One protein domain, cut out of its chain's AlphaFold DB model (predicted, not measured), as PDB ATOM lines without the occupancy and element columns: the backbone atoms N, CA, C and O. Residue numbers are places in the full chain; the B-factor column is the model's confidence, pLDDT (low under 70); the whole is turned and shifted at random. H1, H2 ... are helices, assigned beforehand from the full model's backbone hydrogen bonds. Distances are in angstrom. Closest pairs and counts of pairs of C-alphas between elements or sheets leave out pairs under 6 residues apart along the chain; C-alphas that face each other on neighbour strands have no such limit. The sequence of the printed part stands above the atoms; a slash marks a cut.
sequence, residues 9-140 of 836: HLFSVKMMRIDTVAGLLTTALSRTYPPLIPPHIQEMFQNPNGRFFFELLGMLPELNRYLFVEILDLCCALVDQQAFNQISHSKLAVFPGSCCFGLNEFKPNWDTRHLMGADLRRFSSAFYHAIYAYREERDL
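AT A GLANCE: This is residues 9 to 140 of the 836 residues of an uncharacterized protein of Lobosporangium transversale (UniProt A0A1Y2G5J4). The longest helix, H6, crosses H3 and H5, which run opposite ways; these three make the core. H1 meets H5 on one side; H2 lies beside H6 on the other. The printed part has 132 residues with six named helices, H1 to H6 in order, all helix, mostly crossed. It is compact, radius of gyration of the C-alphas 14.8 A, spanning 45 by 37 by 29 A.

IN THESE COORDINATES: H6, residues 118 to 138, 30.1 A long, ends at C-alpha (38.482, -48.316, 12.501). H3 is residues 62 to 80, 27.0 A; H5 89 to 100; H4 82 to 85; H2 50 to 58; H1 18 to 29, from C-alpha (20.506, -32.539, 20.607).

HOW THE PARTS SIT: H6 touches H5, closest C-alphas Ala 93 and Ser 124, 4.5 A, only just about perpendicular at 71 degrees. H3 touches H5 at a shallow tilt of 21 degrees, closest C-alphas Val 79 and His 89, 6.3 A. H4 touches no helix. O i to N i+4 pairs are within hydrogen-bond range throughout H1, H3 and H6, but 3 of 5 in H2 and 3 of 8 in H5, with 6 of 9 O i to N i+3.

THE WHOLE: The printed part has no cut. Links H1 to H2 and H5 to H6 are long. Residues 9 to 15, 46 to 52 and 102 to 120 are under pLDDT 70.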
ATOM      1  N   HIS A   9       8.747 -27.095   9.177       56.25
ATOM      2  CA  HIS A   9       9.907 -26.254   9.507       56.25
ATOM      3  C   HIS A   9      10.115 -26.068  11.025       56.25
ATOM      4  O   HIS A   9      11.251 -26.008  11.483       56.25
ATOM      5  N   LEU A  10       9.039 -26.081  11.828       53.16
ATOM      6  CA  LEU A  10       9.105 -26.041  13.302       53.16
ATOM      7  C   LEU A  10       9.616 -27.355  13.930       53.16
ATOM      8  O   LEU A  10       9.801 -27.426  15.141       53.16
ATOM      9  N   PHE A  11       9.813 -28.392  13.113       57.31
ATOM     10  CA  PHE A  11      10.441 -29.668  13.456       57.31
ATOM     11  C   PHE A  11      11.665 -29.939  12.564       57.31
ATOM     12  O   PHE A  11      12.031 -31.094  12.353       57.31
ATOM     13  N   SER A  12      12.308 -28.887  12.036       59.16
ATOM     14  CA  SER A  12      13.645 -29.013  11.455       59.16
ATOM     15  C   SER A  12      14.588 -29.598  12.505       59.16
ATOM     16  O   SER A  12      14.725 -29.033  13.591       59.16
ATOM     17  N   VAL A  13      15.249 -30.716  12.190       57.03
ATOM     18  CA  VAL A  13      16.177 -31.387  13.117       57.03
ATOM     19  C   VAL A  13      17.321 -30.445  13.513       57.03
ATOM     20  O   VAL A  13      17.689 -30.418  14.684       57.03
ATOM     21  N   LYS A  14      17.771 -29.569  12.595       62.97
ATOM     22  CA  LYS A  14      18.758 -28.499  12.858       62.97
ATOM     23  C   LYS A  14      18.303 -27.476  13.923       62.97
ATOM     24  O   LYS A  14      19.138 -26.775  14.475       62.97
ATOM     25  N   MET A  15      17.002 -27.383  14.233       59.66
ATOM     26  CA  MET A  15      16.444 -26.512  15.288       59.66
ATOM     27  C   MET A  15      15.970 -27.273  16.541       59.66
ATOM     28  O   MET A  15      15.459 -26.663  17.484       59.66
ATOM     29  N   MET A  16      16.129 -28.597  16.588       70.69
ATOM     30  CA  MET A  16      15.831 -29.390  17.780       70.69
ATOM     31  C   MET A  16      17.060 -29.471  18.690       70.69
ATOM     32  O   MET A  16      18.188 -29.597  18.224       70.69
ATOM     33  N   ARG A  17      16.856 -29.441  20.016       79.44
ATOM     34  CA  ARG A  17      17.954 -29.692  20.965       79.44
ATOM     35  C   ARG A  17      18.500 -31.102  20.762       79.44
ATOM     36  O   ARG A  17      17.708 -32.041  20.657       79.44
ATOM     37  N   ILE A  18      19.823 -31.254  20.808       81.50
ATOM     38  CA  ILE A  18      20.506 -32.539  20.607       81.50
ATOM     39  C   ILE A  18      19.976 -33.641  21.542       81.50
ATOM     40  O   ILE A  18      19.719 -34.751  21.083       81.50
ATOM     41  N   ASP A  19      19.647 -33.311  22.799       80.69
ATOM     42  CA  ASP A  19      19.014 -34.230  23.766       80.69
ATOM     43  C   ASP A  19      17.702 -34.836  23.239       80.69
ATOM     44  O   ASP A  19      17.363 -35.989  23.505       80.69
ATOM     45  N   THR A  20      16.935 -34.040  22.488       80.38
ATOM     46  CA  THR A  20      15.643 -34.445  21.920       80.38
ATOM     47  C   THR A  20      15.843 -35.293  20.668       80.38
ATOM     48  O   THR A  20      15.088 -36.238  20.460       80.38
ATOM     49  N   VAL A  21      16.874 -35.010  19.867       81.62
ATOM     50  CA  VAL A  21      17.252 -35.831  18.703       81.62
ATOM     51  C   VAL A  21      17.762 -37.202  19.163       81.62
ATOM     52  O   VAL A  21      17.250 -38.224  18.713       81.62
ATOM     53  N   ALA A  22      18.665 -37.248  20.149       81.00
ATOM     54  CA  ALA A  22      19.143 -38.491  20.762       81.00
ATOM     55  C   ALA A  22      18.011 -39.280  21.456       81.00
ATOM     56  O   ALA A  22      17.927 -40.508  21.343       81.00
ATOM     57  N   GLY A  23      17.090 -38.582  22.130       80.94
ATOM     58  CA  GLY A  23      15.879 -39.174  22.706       80.94
ATOM     59  C   GLY A  23      14.924 -39.757  21.657       80.94
ATOM     60  O   GLY A  23      14.323 -40.805  21.891       80.94
ATOM     61  N   LEU A  24      14.805 -39.131  20.482       81.00
ATOM     62  CA  LEU A  24      14.020 -39.654  19.361       81.00
ATOM     63  C   LEU A  24      14.698 -40.859  18.699       81.00
ATOM     64  O   LEU A  24      14.021 -41.860  18.483       81.00
ATOM     65  N   LEU A  25      16.012 -40.806  18.455       83.81
ATOM     66  CA  LEU A  25      16.793 -41.921  17.905       83.81
ATOM     67  C   LEU A  25      16.674 -43.170  18.789       83.81
ATOM     68  O   LEU A  25      16.273 -44.235  18.325       83.81
ATOM     69  N   THR A  26      16.920 -43.033  20.092       80.94
ATOM     70  CA  THR A  26      16.785 -44.149  21.044       80.94
ATOM     71  C   THR A  26      15.336 -44.636  21.175       80.94
ATOM     72  O   THR A  26      15.104 -45.840  21.297       80.94
ATOM     73  N   THR A  27      14.340 -43.749  21.055       78.75
ATOM     74  CA  THR A  27      12.913 -44.131  20.991       78.75
ATOM     75  C   THR A  27      12.541 -44.857  19.694       78.75
ATOM     76  O   THR A  27      11.649 -45.701  19.720       78.75
ATOM     77  N   ALA A  28      13.193 -44.554  18.566       82.06
ATOM     78  CA  ALA A  28      13.001 -45.277  17.312       82.06
ATOM     79  C   ALA A  28      13.599 -46.687  17.416       82.06
ATOM     80  O   ALA A  28      12.868 -47.664  17.276       82.06
ATOM     81  N   LEU A  29      14.881 -46.790  17.783       82.44
ATOM     82  CA  LEU A  29      15.608 -48.059  17.909       82.44
ATOM     83  C   LEU A  29      14.933 -49.037  18.882       82.44
ATOM     84  O   LEU A  29      14.731 -50.200  18.553       82.44
ATOM     85  N   SER A  30      14.500 -48.555  20.052       77.00
ATOM     86  CA  SER A  30      13.775 -49.368  21.048       77.00
ATOM     87  C   SER A  30      12.331 -49.730  20.657       77.00
ATOM     88  O   SER A  30      11.633 -50.395  21.427       77.00
ATOM     89  N   ARG A  31      11.867 -49.302  19.475       75.81
ATOM     90  CA  ARG A  31      10.568 -49.655  18.881       75.81
ATOM     91  C   ARG A  31      10.683 -50.381  17.540       75.81
ATOM     92  O   ARG A  31       9.653 -50.819  17.029       75.81
ATOM     93  N   THR A  32      11.885 -50.529  16.981       78.38
ATOM     94  CA  THR A  32      12.118 -51.331  15.775       78.38
ATOM     95  C   THR A  32      11.743 -52.788  16.057       78.38
ATOM     96  O   THR A  32      12.162 -53.363  17.063       78.38
ATOM     97  N   TYR A  33      10.920 -53.383  15.190       74.12
ATOM     98  CA  TYR A  33      10.523 -54.786  15.290       74.12
ATOM     99  C   TYR A  33      10.598 -55.467  13.910       74.12
ATOM    100  O   TYR A  33       9.896 -55.010  13.004       74.12
ATOM    101  N   PRO A  34      11.383 -56.551  13.733       76.50
ATOM    102  CA  PRO A  34      12.279 -57.167  14.720       76.50
ATOM    103  C   PRO A  34      13.358 -56.190  15.228       76.50
ATOM    104  O   PRO A  34      13.630 -55.189  14.565       76.50
ATOM    105  N   PRO A  35      13.941 -56.429  16.416       80.94
ATOM    106  CA  PRO A  35      14.993 -55.568  16.940       80.94
ATOM    107  C   PRO A  35      16.249 -55.627  16.067       80.94
ATOM    108  O   PRO A  35      16.460 -56.594  15.332       80.94
ATOM    109  N   LEU A  36      17.081 -54.588  16.169       84.12
ATOM    110  CA  LEU A  36      18.206 -54.367  15.259       84.12
ATOM    111  C   LEU A  36      19.194 -55.547  15.247       84.12
ATOM    112  O   LEU A  36      19.607 -55.971  14.172       84.12
ATOM    113  N   ILE A  37      19.477 -56.138  16.412       85.81
ATOM    114  CA  ILE A  37      20.118 -57.455  16.522       85.81
ATOM    115  C   ILE A  37      19.023 -58.514  16.764       85.81
ATOM    116  O   ILE A  37      18.413 -58.511  17.842       85.81
ATOM    117  N   PRO A  38      18.754 -59.433  15.813       83.50
ATOM    118  CA  PRO A  38      17.716 -60.454  15.954       83.50
ATOM    119  C   PRO A  38      17.987 -61.433  17.114       83.50
ATOM    120  O   PRO A  38      19.134 -61.850  17.282       83.50
ATOM    121  N   PRO A  39      16.969 -61.892  17.874       78.31
ATOM    122  CA  PRO A  39      17.167 -62.710  19.082       78.31
ATOM    123  C   PRO A  39      18.017 -63.978  18.921       78.31
ATOM    124  O   PRO A  39      18.713 -64.353  19.854       78.31
ATOM    125  N   HIS A  40      18.008 -64.609  17.744       78.94
ATOM    126  CA  HIS A  40      18.811 -65.806  17.454       78.94
ATOM    127  C   HIS A  40      20.316 -65.516  17.268       78.94
ATOM    128  O   HIS A  40      21.126 -66.429  17.357       78.94
ATOM    129  N   ILE A  41      20.694 -64.254  17.040       78.25
ATOM    130  CA  ILE A  41      22.084 -63.782  16.922       78.25
ATOM    131  C   ILE A  41      22.571 -63.126  18.230       78.25
ATOM    132  O   ILE A  41      23.771 -63.081  18.501       78.25
ATOM    133  N   GLN A  42      21.652 -62.675  19.095       77.56
ATOM    134  CA  GLN A  42      21.977 -61.976  20.346       77.56
ATOM    135  C   GLN A  42      22.866 -62.774  21.309       77.56
ATOM    136  O   GLN A  42      23.617 -62.161  22.063       77.56
ATOM    137  N   GLU A  43      22.795 -64.108  21.320       73.31
ATOM    138  CA  GLU A  43      23.647 -64.938  22.185       73.31
ATOM    139  C   GLU A  43      25.102 -64.983  21.709       73.31
ATOM    140  O   GLU A  43      26.010 -64.872  22.530       73.31
ATOM    141  N   MET A  44      25.344 -65.010  20.395       73.19
ATOM    142  CA  MET A  44      26.701 -64.958  19.836       73.19
ATOM    143  C   MET A  44      27.371 -63.604  20.118       73.19
ATOM    144  O   MET A  44      28.533 -63.549  20.512       73.19
ATOM    145  N   PHE A  45      26.605 -62.510  20.051       72.12
ATOM    146  CA  PHE A  45      27.076 -61.181  20.456       72.12
ATOM    147  C   PHE A  45      27.351 -61.034  21.968       72.12
ATOM    148  O   PHE A  45      27.930 -60.020  22.349       72.12
ATOM    149  N   GLN A  46      26.981 -61.981  22.848       67.00
ATOM    150  CA  GLN A  46      27.339 -61.894  24.279       67.00
ATOM    151  C   GLN A  46      28.825 -62.174  24.533       67.00
ATOM    152  O   GLN A  46      29.394 -61.580  25.448       67.00
ATOM    153  N   ASN A  47      29.452 -63.009  23.698       63.12
ATOM    154  CA  ASN A  47      30.886 -63.299  23.724       63.12
ATOM    155  C   ASN A  47      31.529 -62.929  22.373       63.12
ATOM    156  O   ASN A  47      31.974 -63.821  21.645       63.12
ATOM    157  N   PRO A  48      31.608 -61.632  22.013       59.34
ATOM    158  CA  PRO A  48      32.268 -61.197  20.794       59.34
ATOM    159  C   PRO A  48      33.783 -61.255  21.023       59.34
ATOM    160  O   PRO A  48      34.447 -60.254  21.294       59.34
ATOM    161  N   ASN A  49      34.335 -62.464  20.927       58.28
ATOM    162  CA  ASN A  49      35.751 -62.669  20.654       58.28
ATOM    163  C   ASN A  49      36.075 -61.828  19.411       58.28
ATOM    164  O   ASN A  49      35.551 -62.136  18.343       58.28
ATOM    165  N   GLY A  50      36.886 -60.767  19.544       54.38
ATOM    166  CA  GLY A  50      37.023 -59.722  18.508       54.38
ATOM    167  C   GLY A  50      37.277 -60.268  17.098       54.38
ATOM    168  O   GLY A  50      36.690 -59.781  16.139       54.38
ATOM    169  N   ARG A  51      38.012 -61.386  17.020       56.34
ATOM    170  CA  ARG A  51      38.246 -62.227  15.832       56.34
ATOM    171  C   ARG A  51      37.023 -62.506  14.950       56.34
ATOM    172  O   ARG A  51      37.220 -62.689  13.762       56.34
ATOM    173  N   PHE A  52      35.811 -62.557  15.505       67.19
ATOM    174  CA  PHE A  52      34.580 -62.904  14.780       67.19
ATOM    175  C   PHE A  52      33.586 -61.738  14.672       67.19
ATOM    176  O   PHE A  52      32.504 -61.898  14.108       67.19
ATOM    177  N   PHE A  53      33.899 -60.556  15.217       77.44
ATOM    178  CA  PHE A  53      32.908 -59.483  15.378       77.44
ATOM    179  C   PHE A  53      32.267 -59.064  14.043       77.44
ATOM    180  O   PHE A  53      31.042 -59.005  13.944       77.44
ATOM    181  N   PHE A  54      33.064 -58.888  12.985       74.56
ATOM    182  CA  PHE A  54      32.534 -58.531  11.662       74.56
ATOM    183  C   PHE A  54      31.845 -59.693  10.914       74.56
ATOM    184  O   PHE A  54      31.056 -59.436  10.010       74.56
ATOM    185  N   GLU A  55      32.038 -60.957  11.311       77.06
ATOM    186  CA  GLU A  55      31.221 -62.070  10.789       77.06
ATOM    187  C   GLU A  55      29.844 -62.063  11.446       77.06
ATOM    188  O   GLU A  55      28.834 -62.206  10.764       77.06
ATOM    189  N   LEU A  56      29.784 -61.787  12.752       78.50
ATOM    190  CA  LEU A  56      28.523 -61.565  13.458       78.50
ATOM    191  C   LEU A  56      27.766 -60.339  12.908       78.50
ATOM    192  O   LEU A  56      26.537 -60.356  12.882       78.50
ATOM    193  N   LEU A  57      28.471 -59.312  12.406       82.69
ATOM    194  CA  LEU A  57      27.876 -58.238  11.595       82.69
ATOM    195  C   LEU A  57      27.413 -58.730  10.213       82.69
ATOM    196  O   LEU A  57      26.344 -58.331   9.759       82.69
ATOM    197  N   GLY A  58      28.179 -59.604   9.555       82.38
ATOM    198  CA  GLY A  58      27.813 -60.243   8.286       82.38
ATOM    199  C   GLY A  58      26.573 -61.144   8.369       82.38
ATOM    200  O   GLY A  58      25.847 -61.267   7.388       82.38
ATOM    201  N   MET A  59      26.280 -61.712   9.544       84.25
ATOM    202  CA  MET A  59      25.046 -62.466   9.815       84.25
ATOM    203  C   MET A  59      23.799 -61.582  10.001       84.25
ATOM    204  O   MET A  59      22.683 -62.105  10.028       84.25
ATOM    205  N   LEU A  60      23.947 -60.261  10.166       86.00
ATOM    206  CA  LEU A  60      22.800 -59.357  10.272       86.00
ATOM    207  C   LEU A  60      22.189 -59.096   8.883       86.00
ATOM    208  O   LEU A  60      22.928 -58.942   7.911       86.00
ATOM    209  N   PRO A  61      20.851 -58.954   8.773       87.31
ATOM    210  CA  PRO A  61      20.218 -58.449   7.557       87.31
ATOM    211  C   PRO A  61      20.857 -57.129   7.121       87.31
ATOM    212  O   PRO A  61      21.134 -56.280   7.963       87.31
ATOM    213  N   GLU A  62      21.051 -56.929   5.823       86.44
ATOM    214  CA  GLU A  62      21.857 -55.828   5.280       86.44
ATOM    215  C   GLU A  62      21.498 -54.436   5.836       86.44
ATOM    216  O   GLU A  62      22.365 -53.727   6.347       86.44
ATOM    217  N   LEU A  63      20.211 -54.077   5.843       86.88
ATOM    218  CA  LEU A  63      19.732 -52.819   6.428       86.88
ATOM    219  C   LEU A  63      20.026 -52.718   7.938       86.88
ATOM    220  O   LEU A  63      20.360 -51.643   8.434       86.88
ATOM    221  N   ASN A  64      19.928 -53.831   8.672       89.50
ATOM    222  CA  ASN A  64      20.263 -53.879  10.094       89.50
ATOM    223  C   ASN A  64      21.776 -53.729  10.314       89.50
ATOM    224  O   ASN A  64      22.171 -53.040  11.250       89.50
ATOM    225  N   ARG A  65      22.605 -54.337   9.455       88.69
ATOM    226  CA  ARG A  65      24.070 -54.214   9.465       88.69
ATOM    227  C   ARG A  65      24.484 -52.755   9.281       88.69
ATOM    228  O   ARG A  65      25.181 -52.230  10.143       88.69
ATOM    229  N   TYR A  66      23.999 -52.091   8.228       89.00
ATOM    230  CA  TYR A  66      24.286 -50.673   7.974       89.00
ATOM    231  C   TYR A  66      23.846 -49.785   9.145       89.00
ATOM    232  O   TYR A  66      24.673 -49.094   9.732       89.00
ATOM    233  N   LEU A  67      22.579 -49.873   9.570       89.88
ATOM    234  CA  LEU A  67      22.075 -49.080  10.698       89.88
ATOM    235  C   LEU A  67      22.836 -49.337  12.008       89.88
ATOM    236  O   LEU A  67      22.951 -48.430  12.827       89.88
ATOM    237  N   PHE A  68      23.343 -50.549  12.241       89.62
ATOM    238  CA  PHE A  68      24.123 -50.863  13.438       89.62
ATOM    239  C   PHE A  68      25.557 -50.318  13.369       89.62
ATOM    240  O   PHE A  68      26.047 -49.823  14.381       89.62
ATOM    241  N   VAL A  69      26.196 -50.333  12.193       89.94
ATOM    242  CA  VAL A  69      27.510 -49.702  11.962       89.94
ATOM    243  C   VAL A  69      27.434 -48.182  12.153       89.94
ATOM    244  O   VAL A  69      28.215 -47.641  12.928       89.94
ATOM    245  N   GLU A  70      26.428 -47.514  11.580       91.38
ATOM    246  CA  GLU A  70      26.157 -46.078  11.793       91.38
ATOM    247  C   GLU A  70      26.032 -45.716  13.288       91.38
ATOM    248  O   GLU A  70      26.573 -44.720  13.770       91.38
ATOM    249  N   ILE A  71      25.337 -46.556  14.064       91.50
ATOM    250  CA  ILE A  71      25.183 -46.362  15.513       91.50
ATOM    251  C   ILE A  71      26.507 -46.596  16.255       91.50
ATOM    252  O   ILE A  71      26.759 -45.918  17.256       91.50
ATOM    253  N   LEU A  72      27.338 -47.542  15.809       89.94
ATOM    254  CA  LEU A  72      28.651 -47.806  16.399       89.94
ATOM    255  C   LEU A  72      29.630 -46.665  16.131       89.94
ATOM    256  O   LEU A  72      30.291 -46.240  17.078       89.94
ATOM    257  N   ASP A  73      29.680 -46.115  14.915       91.06
ATOM    258  CA  ASP A  73      30.569 -44.989  14.625       91.06
ATOM    259  C   ASP A  73      30.127 -43.706  15.340       91.06
ATOM    260  O   ASP A  73      30.936 -43.077  16.021       91.06
ATOM    261  N   LEU A  74      28.821 -43.403  15.358       90.81
ATOM    262  CA  LEU A  74      28.274 -42.334  16.202       90.81
ATOM    263  C   LEU A  74      28.640 -42.537  17.686       90.81
ATOM    264  O   LEU A  74      28.936 -41.572  18.394       90.81
ATOM    265  N   CYS A  75      28.650 -43.780  18.180       90.44
ATOM    266  CA  CYS A  75      29.120 -44.079  19.534       90.44
ATOM    267  C   CYS A  75      30.635 -43.865  19.699       90.44
ATOM    268  O   CYS A  75      31.042 -43.366  20.748       90.44
ATOM    269  N   CYS A  76      31.463 -44.201  18.708       89.44
ATOM    270  CA  CYS A  76      32.905 -43.948  18.741       89.44
ATOM    271  C   CYS A  76      33.219 -42.448  18.711       89.44
ATOM    272  O   CYS A  76      33.899 -41.973  19.617       89.44
ATOM    273  N   ALA A  77      32.638 -41.678  17.788       89.38
ATOM    274  CA  ALA A  77      32.802 -40.224  17.718       89.38
ATOM    275  C   ALA A  77      32.390 -39.516  19.029       89.38
ATOM    276  O   ALA A  77      33.070 -38.601  19.502       89.38
ATOM    277  N   LEU A  78      31.317 -39.982  19.685       90.25
ATOM    278  CA  LEU A  78      30.921 -39.491  21.010       90.25
ATOM    279  C   LEU A  78      31.922 -39.857  22.121       90.25
ATOM    280  O   LEU A  78      32.039 -39.099  23.082       90.25
ATOM    281  N   VAL A  79      32.645 -40.976  22.015       88.44
ATOM    282  CA  VAL A  79      33.722 -41.345  22.953       88.44
ATOM    283  C   VAL A  79      35.013 -40.581  22.672       88.44
ATOM    284  O   VAL A  79      35.691 -40.181  23.614       88.44
ATOM    285  N   ASP A  80      35.353 -40.336  21.411       87.56
ATOM    286  CA  ASP A  80      36.535 -39.550  21.041       87.56
ATOM    287  C   ASP A  80      36.437 -38.122  21.606       87.56
ATOM    288  O   ASP A  80      37.410 -37.561  22.107       87.56
ATOM    289  N   GLN A  81      35.216 -37.586  21.690       89.00
ATOM    290  CA  GLN A  81      34.911 -36.321  22.363       89.00
ATOM    291  C   GLN A  81      34.592 -36.454  23.873       89.00
ATOM    292  O   GLN A  81      34.078 -35.502  24.474       89.00
ATOM    293  N   GLN A  82      34.920 -37.578  24.534       88.88
ATOM    294  CA  GLN A  82      34.620 -37.823  25.961       88.88
ATOM    295  C   GLN A  82      35.159 -36.718  26.888       88.88
ATOM    296  O   GLN A  82      34.540 -36.424  27.913       88.88
ATOM    297  N   ALA A  83      36.289 -36.089  26.546       85.94
ATOM    298  CA  ALA A  83      36.857 -34.979  27.317       85.94
ATOM    299  C   ALA A  83      35.925 -33.751  27.384       85.94
ATOM    300  O   ALA A  83      35.885 -33.063  28.403       85.94
ATOM    301  N   PHE A  84      35.147 -33.507  26.324       89.94
ATOM    302  CA  PHE A  84      34.207 -32.392  26.210       89.94
ATOM    303  C   PHE A  84      32.804 -32.773  26.705       89.94
ATOM    304  O   PHE A  84      32.238 -32.106  27.572       89.94
ATOM    305  N   ASN A  85      32.242 -33.872  26.193       87.94
ATOM    306  CA  ASN A  85      30.846 -34.255  26.442       87.94
ATOM    307  C   ASN A  85      30.642 -35.131  27.704       87.94
ATOM    308  O   ASN A  85      29.509 -35.349  28.135       87.94
ATOM    309  N   GLN A  86      31.726 -35.626  28.317       86.38
ATOM    310  CA  GLN A  86      31.729 -36.518  29.487       86.38
ATOM    311  C   GLN A  86      31.005 -37.866  29.276       86.38
ATOM    312  O   GLN A  86      30.627 -38.536  30.247       86.38
ATOM    313  N   ILE A  87      30.796 -38.297  28.030       85.81
ATOM    314  CA  ILE A  87      30.161 -39.567  27.661       85.81
ATOM    315  C   ILE A  87      31.237 -40.652  27.566       85.81
ATOM    316  O   ILE A  87      32.123 -40.594  26.727       85.81
ATOM    317  N   SER A  88      31.159 -41.663  28.431       83.00
ATOM    318  CA  SER A  88      32.063 -42.817  28.407       83.00
ATOM    319  C   SER A  88      31.456 -44.005  27.664       83.00
ATOM    320  O   SER A  88      30.233 -44.172  27.673       83.00
ATOM    321  N   HIS A  89      32.304 -44.906  27.142       80.38
ATOM    322  CA  HIS A  89      31.893 -46.207  26.584       80.38
ATOM    323  C   HIS A  89      30.822 -46.908  27.444       80.38
ATOM    324  O   HIS A  89      29.826 -47.407  26.933       80.38
ATOM    325  N   SER A  90      30.985 -46.894  28.772       79.44
ATOM    326  CA  SER A  90      30.059 -47.505  29.736       79.44
ATOM    327  C   SER A  90      28.671 -46.850  29.821       79.44
ATOM    328  O   SER A  90      27.721 -47.513  30.230       79.44
ATOM    329  N   LYS A  91      28.515 -45.577  29.432       81.31
ATOM    330  CA  LYS A  91      27.200 -44.919  29.319       81.31
ATOM    331  C   LYS A  91      26.498 -45.331  28.019       81.31
ATOM    332  O   LYS A  91      25.306 -45.630  28.043       81.31
ATOM    333  N   LEU A  92      27.242 -45.407  26.913       82.62
ATOM    334  CA  LEU A  92      26.728 -45.828  25.602       82.62
ATOM    335  C   LEU A  92      26.366 -47.324  25.581       82.62
ATOM    336  O   LEU A  92      25.292 -47.697  25.115       82.62
ATOM    337  N   ALA A  93      27.189 -48.161  26.216       80.06
ATOM    338  CA  ALA A  93      26.908 -49.566  26.517       80.06
ATOM    339  C   ALA A  93      25.507 -49.789  27.112       80.06
ATOM    340  O   ALA A  93      24.788 -50.700  26.708       80.06
ATOM    341  N   VAL A  94      25.098 -48.943  28.062       74.94
ATOM    342  CA  VAL A  94      23.789 -49.053  28.719       74.94
ATOM    343  C   VAL A  94      22.666 -48.454  27.867       74.94
ATOM    344  O   VAL A  94      21.582 -49.031  27.826       74.94
ATOM    345  N   PHE A  95      22.881 -47.310  27.205       74.50
ATOM    346  CA  PHE A  95      21.784 -46.525  26.626       74.50
ATOM    347  C   PHE A  95      21.393 -46.980  25.195       74.50
ATOM    348  O   PHE A  95      20.422 -47.736  25.098       74.50
ATOM    349  N   PRO A  96      22.098 -46.642  24.089       77.31
ATOM    350  CA  PRO A  96      21.808 -47.209  22.763       77.31
ATOM    351  C   PRO A  96      21.947 -48.740  22.703       77.31
ATOM    352  O   PRO A  96      21.151 -49.381  22.013       77.31
ATOM    353  N   GLY A  97      22.855 -49.350  23.480       75.50
ATOM    354  CA  GLY A  97      22.981 -50.813  23.550       75.50
ATOM    355  C   GLY A  97      21.674 -51.514  23.943       75.50
ATOM    356  O   GLY A  97      21.240 -52.445  23.264       75.50
ATOM    357  N   SER A  98      20.963 -51.002  24.958       74.69
ATOM    358  CA  SER A  98      19.643 -51.528  25.365       74.69
ATOM    359  C   SER A  98      18.585 -51.500  24.255       74.69
ATOM    360  O   SER A  98      17.655 -52.308  24.263       74.69
ATOM    361  N   CYS A  99      18.727 -50.567  23.310       78.88
ATOM    362  CA  CYS A  99      17.790 -50.356  22.215       78.88
ATOM    363  C   CYS A  99      18.095 -51.298  21.040       78.88
ATOM    364  O   CYS A  99      17.174 -51.896  20.492       78.88
ATOM    365  N   CYS A 100      19.375 -51.487  20.699       81.88
ATOM    366  CA  CYS A 100      19.800 -52.346  19.585       81.88
ATOM    367  C   CYS A 100      19.514 -53.836  19.846       81.88
ATOM    368  O   CYS A 100      19.062 -54.550  18.951       81.88
ATOM    369  N   PHE A 101      19.719 -54.288  21.090       77.25
ATOM    370  CA  PHE A 101      19.457 -55.666  21.527       77.25
ATOM    371  C   PHE A 101      17.981 -55.953  21.872       77.25
ATOM    372  O   PHE A 101      17.646 -57.080  22.221       77.25
ATOM    373  N   GLY A 102      17.070 -54.978  21.764       66.31
ATOM    374  CA  GLY A 102      15.628 -55.252  21.745       66.31
ATOM    375  C   GLY A 102      15.059 -55.998  22.953       66.31
ATOM    376  O   GLY A 102      14.483 -57.074  22.798       66.31
ATOM    377  N   LEU A 103      15.187 -55.431  24.157       62.50
ATOM    378  CA  LEU A 103      14.600 -56.013  25.369       62.50
ATOM    379  C   LEU A 103      13.099 -56.328  25.192       62.50
ATOM    380  O   LEU A 103      12.289 -55.427  24.976       62.50
ATOM    381  N   ASN A 104      12.718 -57.594  25.406       54.16
ATOM    382  CA  ASN A 104      11.339 -58.099  25.272       54.16
ATOM    383  C   ASN A 104      10.282 -57.364  26.132       54.16
ATOM    384  O   ASN A 104       9.082 -57.503  25.897       54.16
ATOM    385  N   GLU A 105      10.703 -56.569  27.121       52.69
ATOM    386  CA  GLU A 105       9.840 -55.668  27.886       52.69
ATOM    387  C   GLU A 105      10.226 -54.195  27.647       52.69
ATOM    388  O   GLU A 105      10.932 -53.598  28.465       52.69
ATOM    389  N   PHE A 106       9.704 -53.563  26.582       44.41
ATOM    390  CA  PHE A 106       9.746 -52.098  26.454       44.41
ATOM    391  C   PHE A 106       8.950 -51.456  27.601       44.41
ATOM    392  O   PHE A 106       7.724 -51.307  27.553       44.41
ATOM    393  N   LYS A 107       9.652 -51.080  28.670       48.19
ATOM    394  CA  LYS A 107       9.097 -50.327  29.794       48.19
ATOM    395  C   LYS A 107       9.353 -48.841  29.538       48.19
ATOM    396  O   LYS A 107      10.490 -48.414  29.696       48.19
ATOM    397  N   PRO A 108       8.328 -48.018  29.231       43.34
ATOM    398  CA  PRO A 108       8.513 -46.571  29.069       43.34
ATOM    399  C   PRO A 108       8.974 -45.887  30.368       43.34
ATOM    400  O   PRO A 108       9.493 -44.776  30.346       43.34
ATOM    401  N   ASN A 109       8.823 -46.567  31.506       45.69
ATOM    402  CA  ASN A 109       9.362 -46.151  32.789       45.69
ATOM    403  C   ASN A 109      10.774 -46.741  32.946       45.69
ATOM    404  O   ASN A 109      10.913 -47.850  33.470       45.69
ATOM    405  N   TRP A 110      11.806 -46.005  32.518       52.31
ATOM    406  CA  TRP A 110      13.223 -46.370  32.686       52.31
ATOM    407  C   TRP A 110      13.668 -46.197  34.154       52.31
ATOM    408  O   TRP A 110      14.535 -45.395  34.491       52.31
ATOM    409  N   ASP A 111      13.024 -46.935  35.062       46.84
ATOM    410  CA  ASP A 111      13.412 -47.028  36.468       46.84
ATOM    411  C   ASP A 111      14.812 -47.650  36.542       46.84
ATOM    412  O   ASP A 111      15.016 -48.790  36.116       46.84
ATOM    413  N   THR A 112      15.785 -46.912  37.080       49.44
ATOM    414  CA  THR A 112      17.206 -47.298  37.072       49.44
ATOM    415  C   THR A 112      17.480 -48.628  37.781       49.44
ATOM    416  O   THR A 112      18.494 -49.272  37.522       49.44
ATOM    417  N   ARG A 113      16.543 -49.122  38.599       50.06
ATOM    418  CA  ARG A 113      16.602 -50.461  39.211       50.06
ATOM    419  C   ARG A 113      16.417 -51.602  38.205       50.06
ATOM    420  O   ARG A 113      16.829 -52.723  38.490       50.06
ATOM    421  N   HIS A 114      15.836 -51.342  37.034       49.28
ATOM    422  CA  HIS A 114      15.810 -52.283  35.911       49.28
ATOM    423  C   HIS A 114      17.046 -52.178  35.008       49.28
ATOM    424  O   HIS A 114      17.381 -53.172  34.367       49.28
ATOM    425  N   LEU A 115      17.802 -51.071  35.054       52.44
ATOM    426  CA  LEU A 115      19.107 -50.981  34.379       52.44
ATOM    427  C   LEU A 115      20.172 -51.924  34.985       52.44
ATOM    428  O   LEU A 115      21.255 -52.086  34.436       52.44
ATOM    429  N   MET A 116      19.855 -52.578  36.108       53.56
ATOM    430  CA  MET A 116      20.703 -53.567  36.779       53.56
ATOM    431  C   MET A 116      20.247 -55.022  36.552       53.56
ATOM    432  O   MET A 116      20.773 -55.923  37.212       53.56
ATOM    433  N   GLY A 117      19.285 -55.274  35.653       63.31
ATOM    434  CA  GLY A 117      18.854 -56.629  35.274       63.31
ATOM    435  C   GLY A 117      19.978 -57.449  34.625       63.31
ATOM    436  O   GLY A 117      20.879 -56.881  34.013       63.31
ATOM    437  N   ALA A 118      19.941 -58.779  34.766       66.00
ATOM    438  CA  ALA A 118      20.993 -59.662  34.250       66.00
ATOM    439  C   ALA A 118      21.153 -59.538  32.725       66.00
ATOM    440  O   ALA A 118      22.266 -59.358  32.235       66.00
ATOM    441  N   ASP A 119      20.035 -59.541  32.001       66.69
ATOM    442  CA  ASP A 119      20.013 -59.490  30.537       66.69
ATOM    443  C   ASP A 119      20.527 -58.145  30.018       66.69
ATOM    444  O   ASP A 119      21.360 -58.113  29.119       66.69
ATOM    445  N   LEU A 120      20.146 -57.022  30.649       69.56
ATOM    446  CA  LEU A 120      20.711 -55.731  30.256       69.56
ATOM    447  C   LEU A 120      22.213 -55.652  30.549       69.56
ATOM    448  O   LEU A 120      22.941 -55.103  29.732       69.56
ATOM    449  N   ARG A 121      22.710 -56.224  31.658       72.00
ATOM    450  CA  ARG A 121      24.165 -56.274  31.889       72.00
ATOM    451  C   ARG A 121      24.872 -57.051  30.779       72.00
ATOM    452  O   ARG A 121      25.855 -56.538  30.253       72.00
ATOM    453  N   ARG A 122      24.335 -58.208  30.368       72.31
ATOM    454  CA  ARG A 122      24.838 -58.999  29.227       72.31
ATOM    455  C   ARG A 122      24.859 -58.175  27.937       72.31
ATOM    456  O   ARG A 122      25.926 -58.003  27.362       72.31
ATOM    457  N   PHE A 123      23.734 -57.577  27.542       75.12
ATOM    458  CA  PHE A 123      23.645 -56.762  26.322       75.12
ATOM    459  C   PHE A 123      24.483 -55.476  26.377       75.12
ATOM    460  O   PHE A 123      25.026 -55.052  25.362       75.12
ATOM    461  N   SER A 124      24.660 -54.877  27.557       75.75
ATOM    462  CA  SER A 124      25.567 -53.739  27.723       75.75
ATOM    463  C   SER A 124      27.037 -54.152  27.624       75.75
ATOM    464  O   SER A 124      27.820 -53.413  27.042       75.75
ATOM    465  N   SER A 125      27.416 -55.343  28.106       77.75
ATOM    466  CA  SER A 125      28.769 -55.882  27.905       77.75
ATOM    467  C   SER A 125      29.000 -56.205  26.429       77.75
ATOM    468  O   SER A 125      30.009 -55.794  25.871       77.75
ATOM    469  N   ALA A 126      28.028 -56.843  25.772       77.81
ATOM    470  CA  ALA A 126      28.033 -57.103  24.334       77.81
ATOM    471  C   ALA A 126      28.244 -55.818  23.516       77.81
ATOM    472  O   ALA A 126      29.179 -55.734  22.725       77.81
ATOM    473  N   PHE A 127      27.432 -54.779  23.753       82.44
ATOM    474  CA  PHE A 127      27.550 -53.496  23.051       82.44
ATOM    475  C   PHE A 127      28.832 -52.730  23.422       82.44
ATOM    476  O   PHE A 127      29.421 -52.075  22.571       82.44
ATOM    477  N   TYR A 128      29.312 -52.839  24.666       83.56
ATOM    478  CA  TYR A 128      30.615 -52.303  25.072       83.56
ATOM    479  C   TYR A 128      31.745 -52.941  24.253       83.56
ATOM    480  O   TYR A 128      32.543 -52.223  23.656       83.56
ATOM    481  N   HIS A 129      31.790 -54.273  24.172       81.69
ATOM    482  CA  HIS A 129      32.792 -54.976  23.372       81.69
ATOM    483  C   HIS A 129      32.630 -54.708  21.868       81.69
ATOM    484  O   HIS A 129      33.642 -54.586  21.190       81.69
ATOM    485  N   ALA A 130      31.405 -54.524  21.366       82.62
ATOM    486  CA  ALA A 130      31.148 -54.114  19.984       82.62
ATOM    487  C   ALA A 130      31.749 -52.735  19.654       82.62
ATOM    488  O   ALA A 130      32.429 -52.604  18.642       82.62
ATOM    489  N   ILE A 131      31.575 -51.727  20.525       84.12
ATOM    490  CA  ILE A 131      32.220 -50.408  20.357       84.12
ATOM    491  C   ILE A 131      33.748 -50.557  20.348       84.12
ATOM    492  O   ILE A 131      34.417 -49.945  19.521       84.12
ATOM    493  N   TYR A 132      34.313 -51.364  21.253       83.38
ATOM    494  CA  TYR A 132      35.762 -51.579  21.304       83.38
ATOM    495  C   TYR A 132      36.299 -52.312  20.069       83.38
ATOM    496  O   TYR A 132      37.298 -51.866  19.522       83.38
ATOM    497  N   ALA A 133      35.645 -53.381  19.609       81.62
ATOM    498  CA  ALA A 133      36.066 -54.136  18.427       81.62
ATOM    499  C   ALA A 133      35.939 -53.307  17.141       81.62
ATOM    500  O   ALA A 133      36.873 -53.269  16.351       81.62
ATOM    501  N   TYR A 134      34.829 -52.576  16.971       85.06
ATOM    502  CA  TYR A 134      34.652 -51.654  15.847       85.06
ATOM    503  C   TYR A 134      35.743 -50.576  15.830       85.06
ATOM    504  O   TYR A 134      36.377 -50.352  14.804       85.06
ATOM    505  N   ARG A 135      36.030 -49.961  16.986       83.62
ATOM    506  CA  ARG A 135      37.119 -48.987  17.124       83.62
ATOM    507  C   ARG A 135      38.497 -49.590  16.825       83.62
ATOM    508  O   ARG A 135      39.303 -48.944  16.174       83.62
ATOM    509  N   GLU A 136      38.778 -50.805  17.294       82.00
ATOM    510  CA  GLU A 136      40.074 -51.476  17.098       82.00
ATOM    511  C   GLU A 136      40.315 -51.948  15.649       82.00
ATOM    512  O   GLU A 136      41.411 -52.415  15.339       82.00
ATOM    513  N   GLU A 137      39.315 -51.848  14.767       78.75
ATOM    514  CA  GLU A 137      39.473 -52.005  13.314       78.75
ATOM    515  C   GLU A 137      39.378 -50.652  12.572       78.75
ATOM    516  O   GLU A 137      40.134 -50.443  11.631       78.75
ATOM    517  N   ARG A 138      38.563 -49.692  13.044       80.62
ATOM    518  CA  ARG A 138      38.482 -48.316  12.501       80.62
ATOM    519  C   ARG A 138      39.763 -47.495  12.708       80.62
ATOM    520  O   ARG A 138      40.130 -46.715  11.841       80.62
ATOM    521  N   ASP A 139      40.423 -47.633  13.858       80.88
ATOM    522  CA  ASP A 139      41.607 -46.840  14.227       80.88
ATOM    523  C   ASP A 139      42.935 -47.457  13.683       80.88
ATOM    524  O   ASP A 139      44.011 -47.162  14.207       80.88
ATOM    525  N   LEU A 140      42.880 -48.339  12.669       80.44
ATOM    526  CA  LEU A 140      44.042 -48.992  12.031       80.44
ATOM    527  C   LEU A 140      44.469 -48.304  10.724       80.44
ATOM    528  O   LEU A 140      43.679 -47.614  10.088       80.44
TER     529      LEU A 140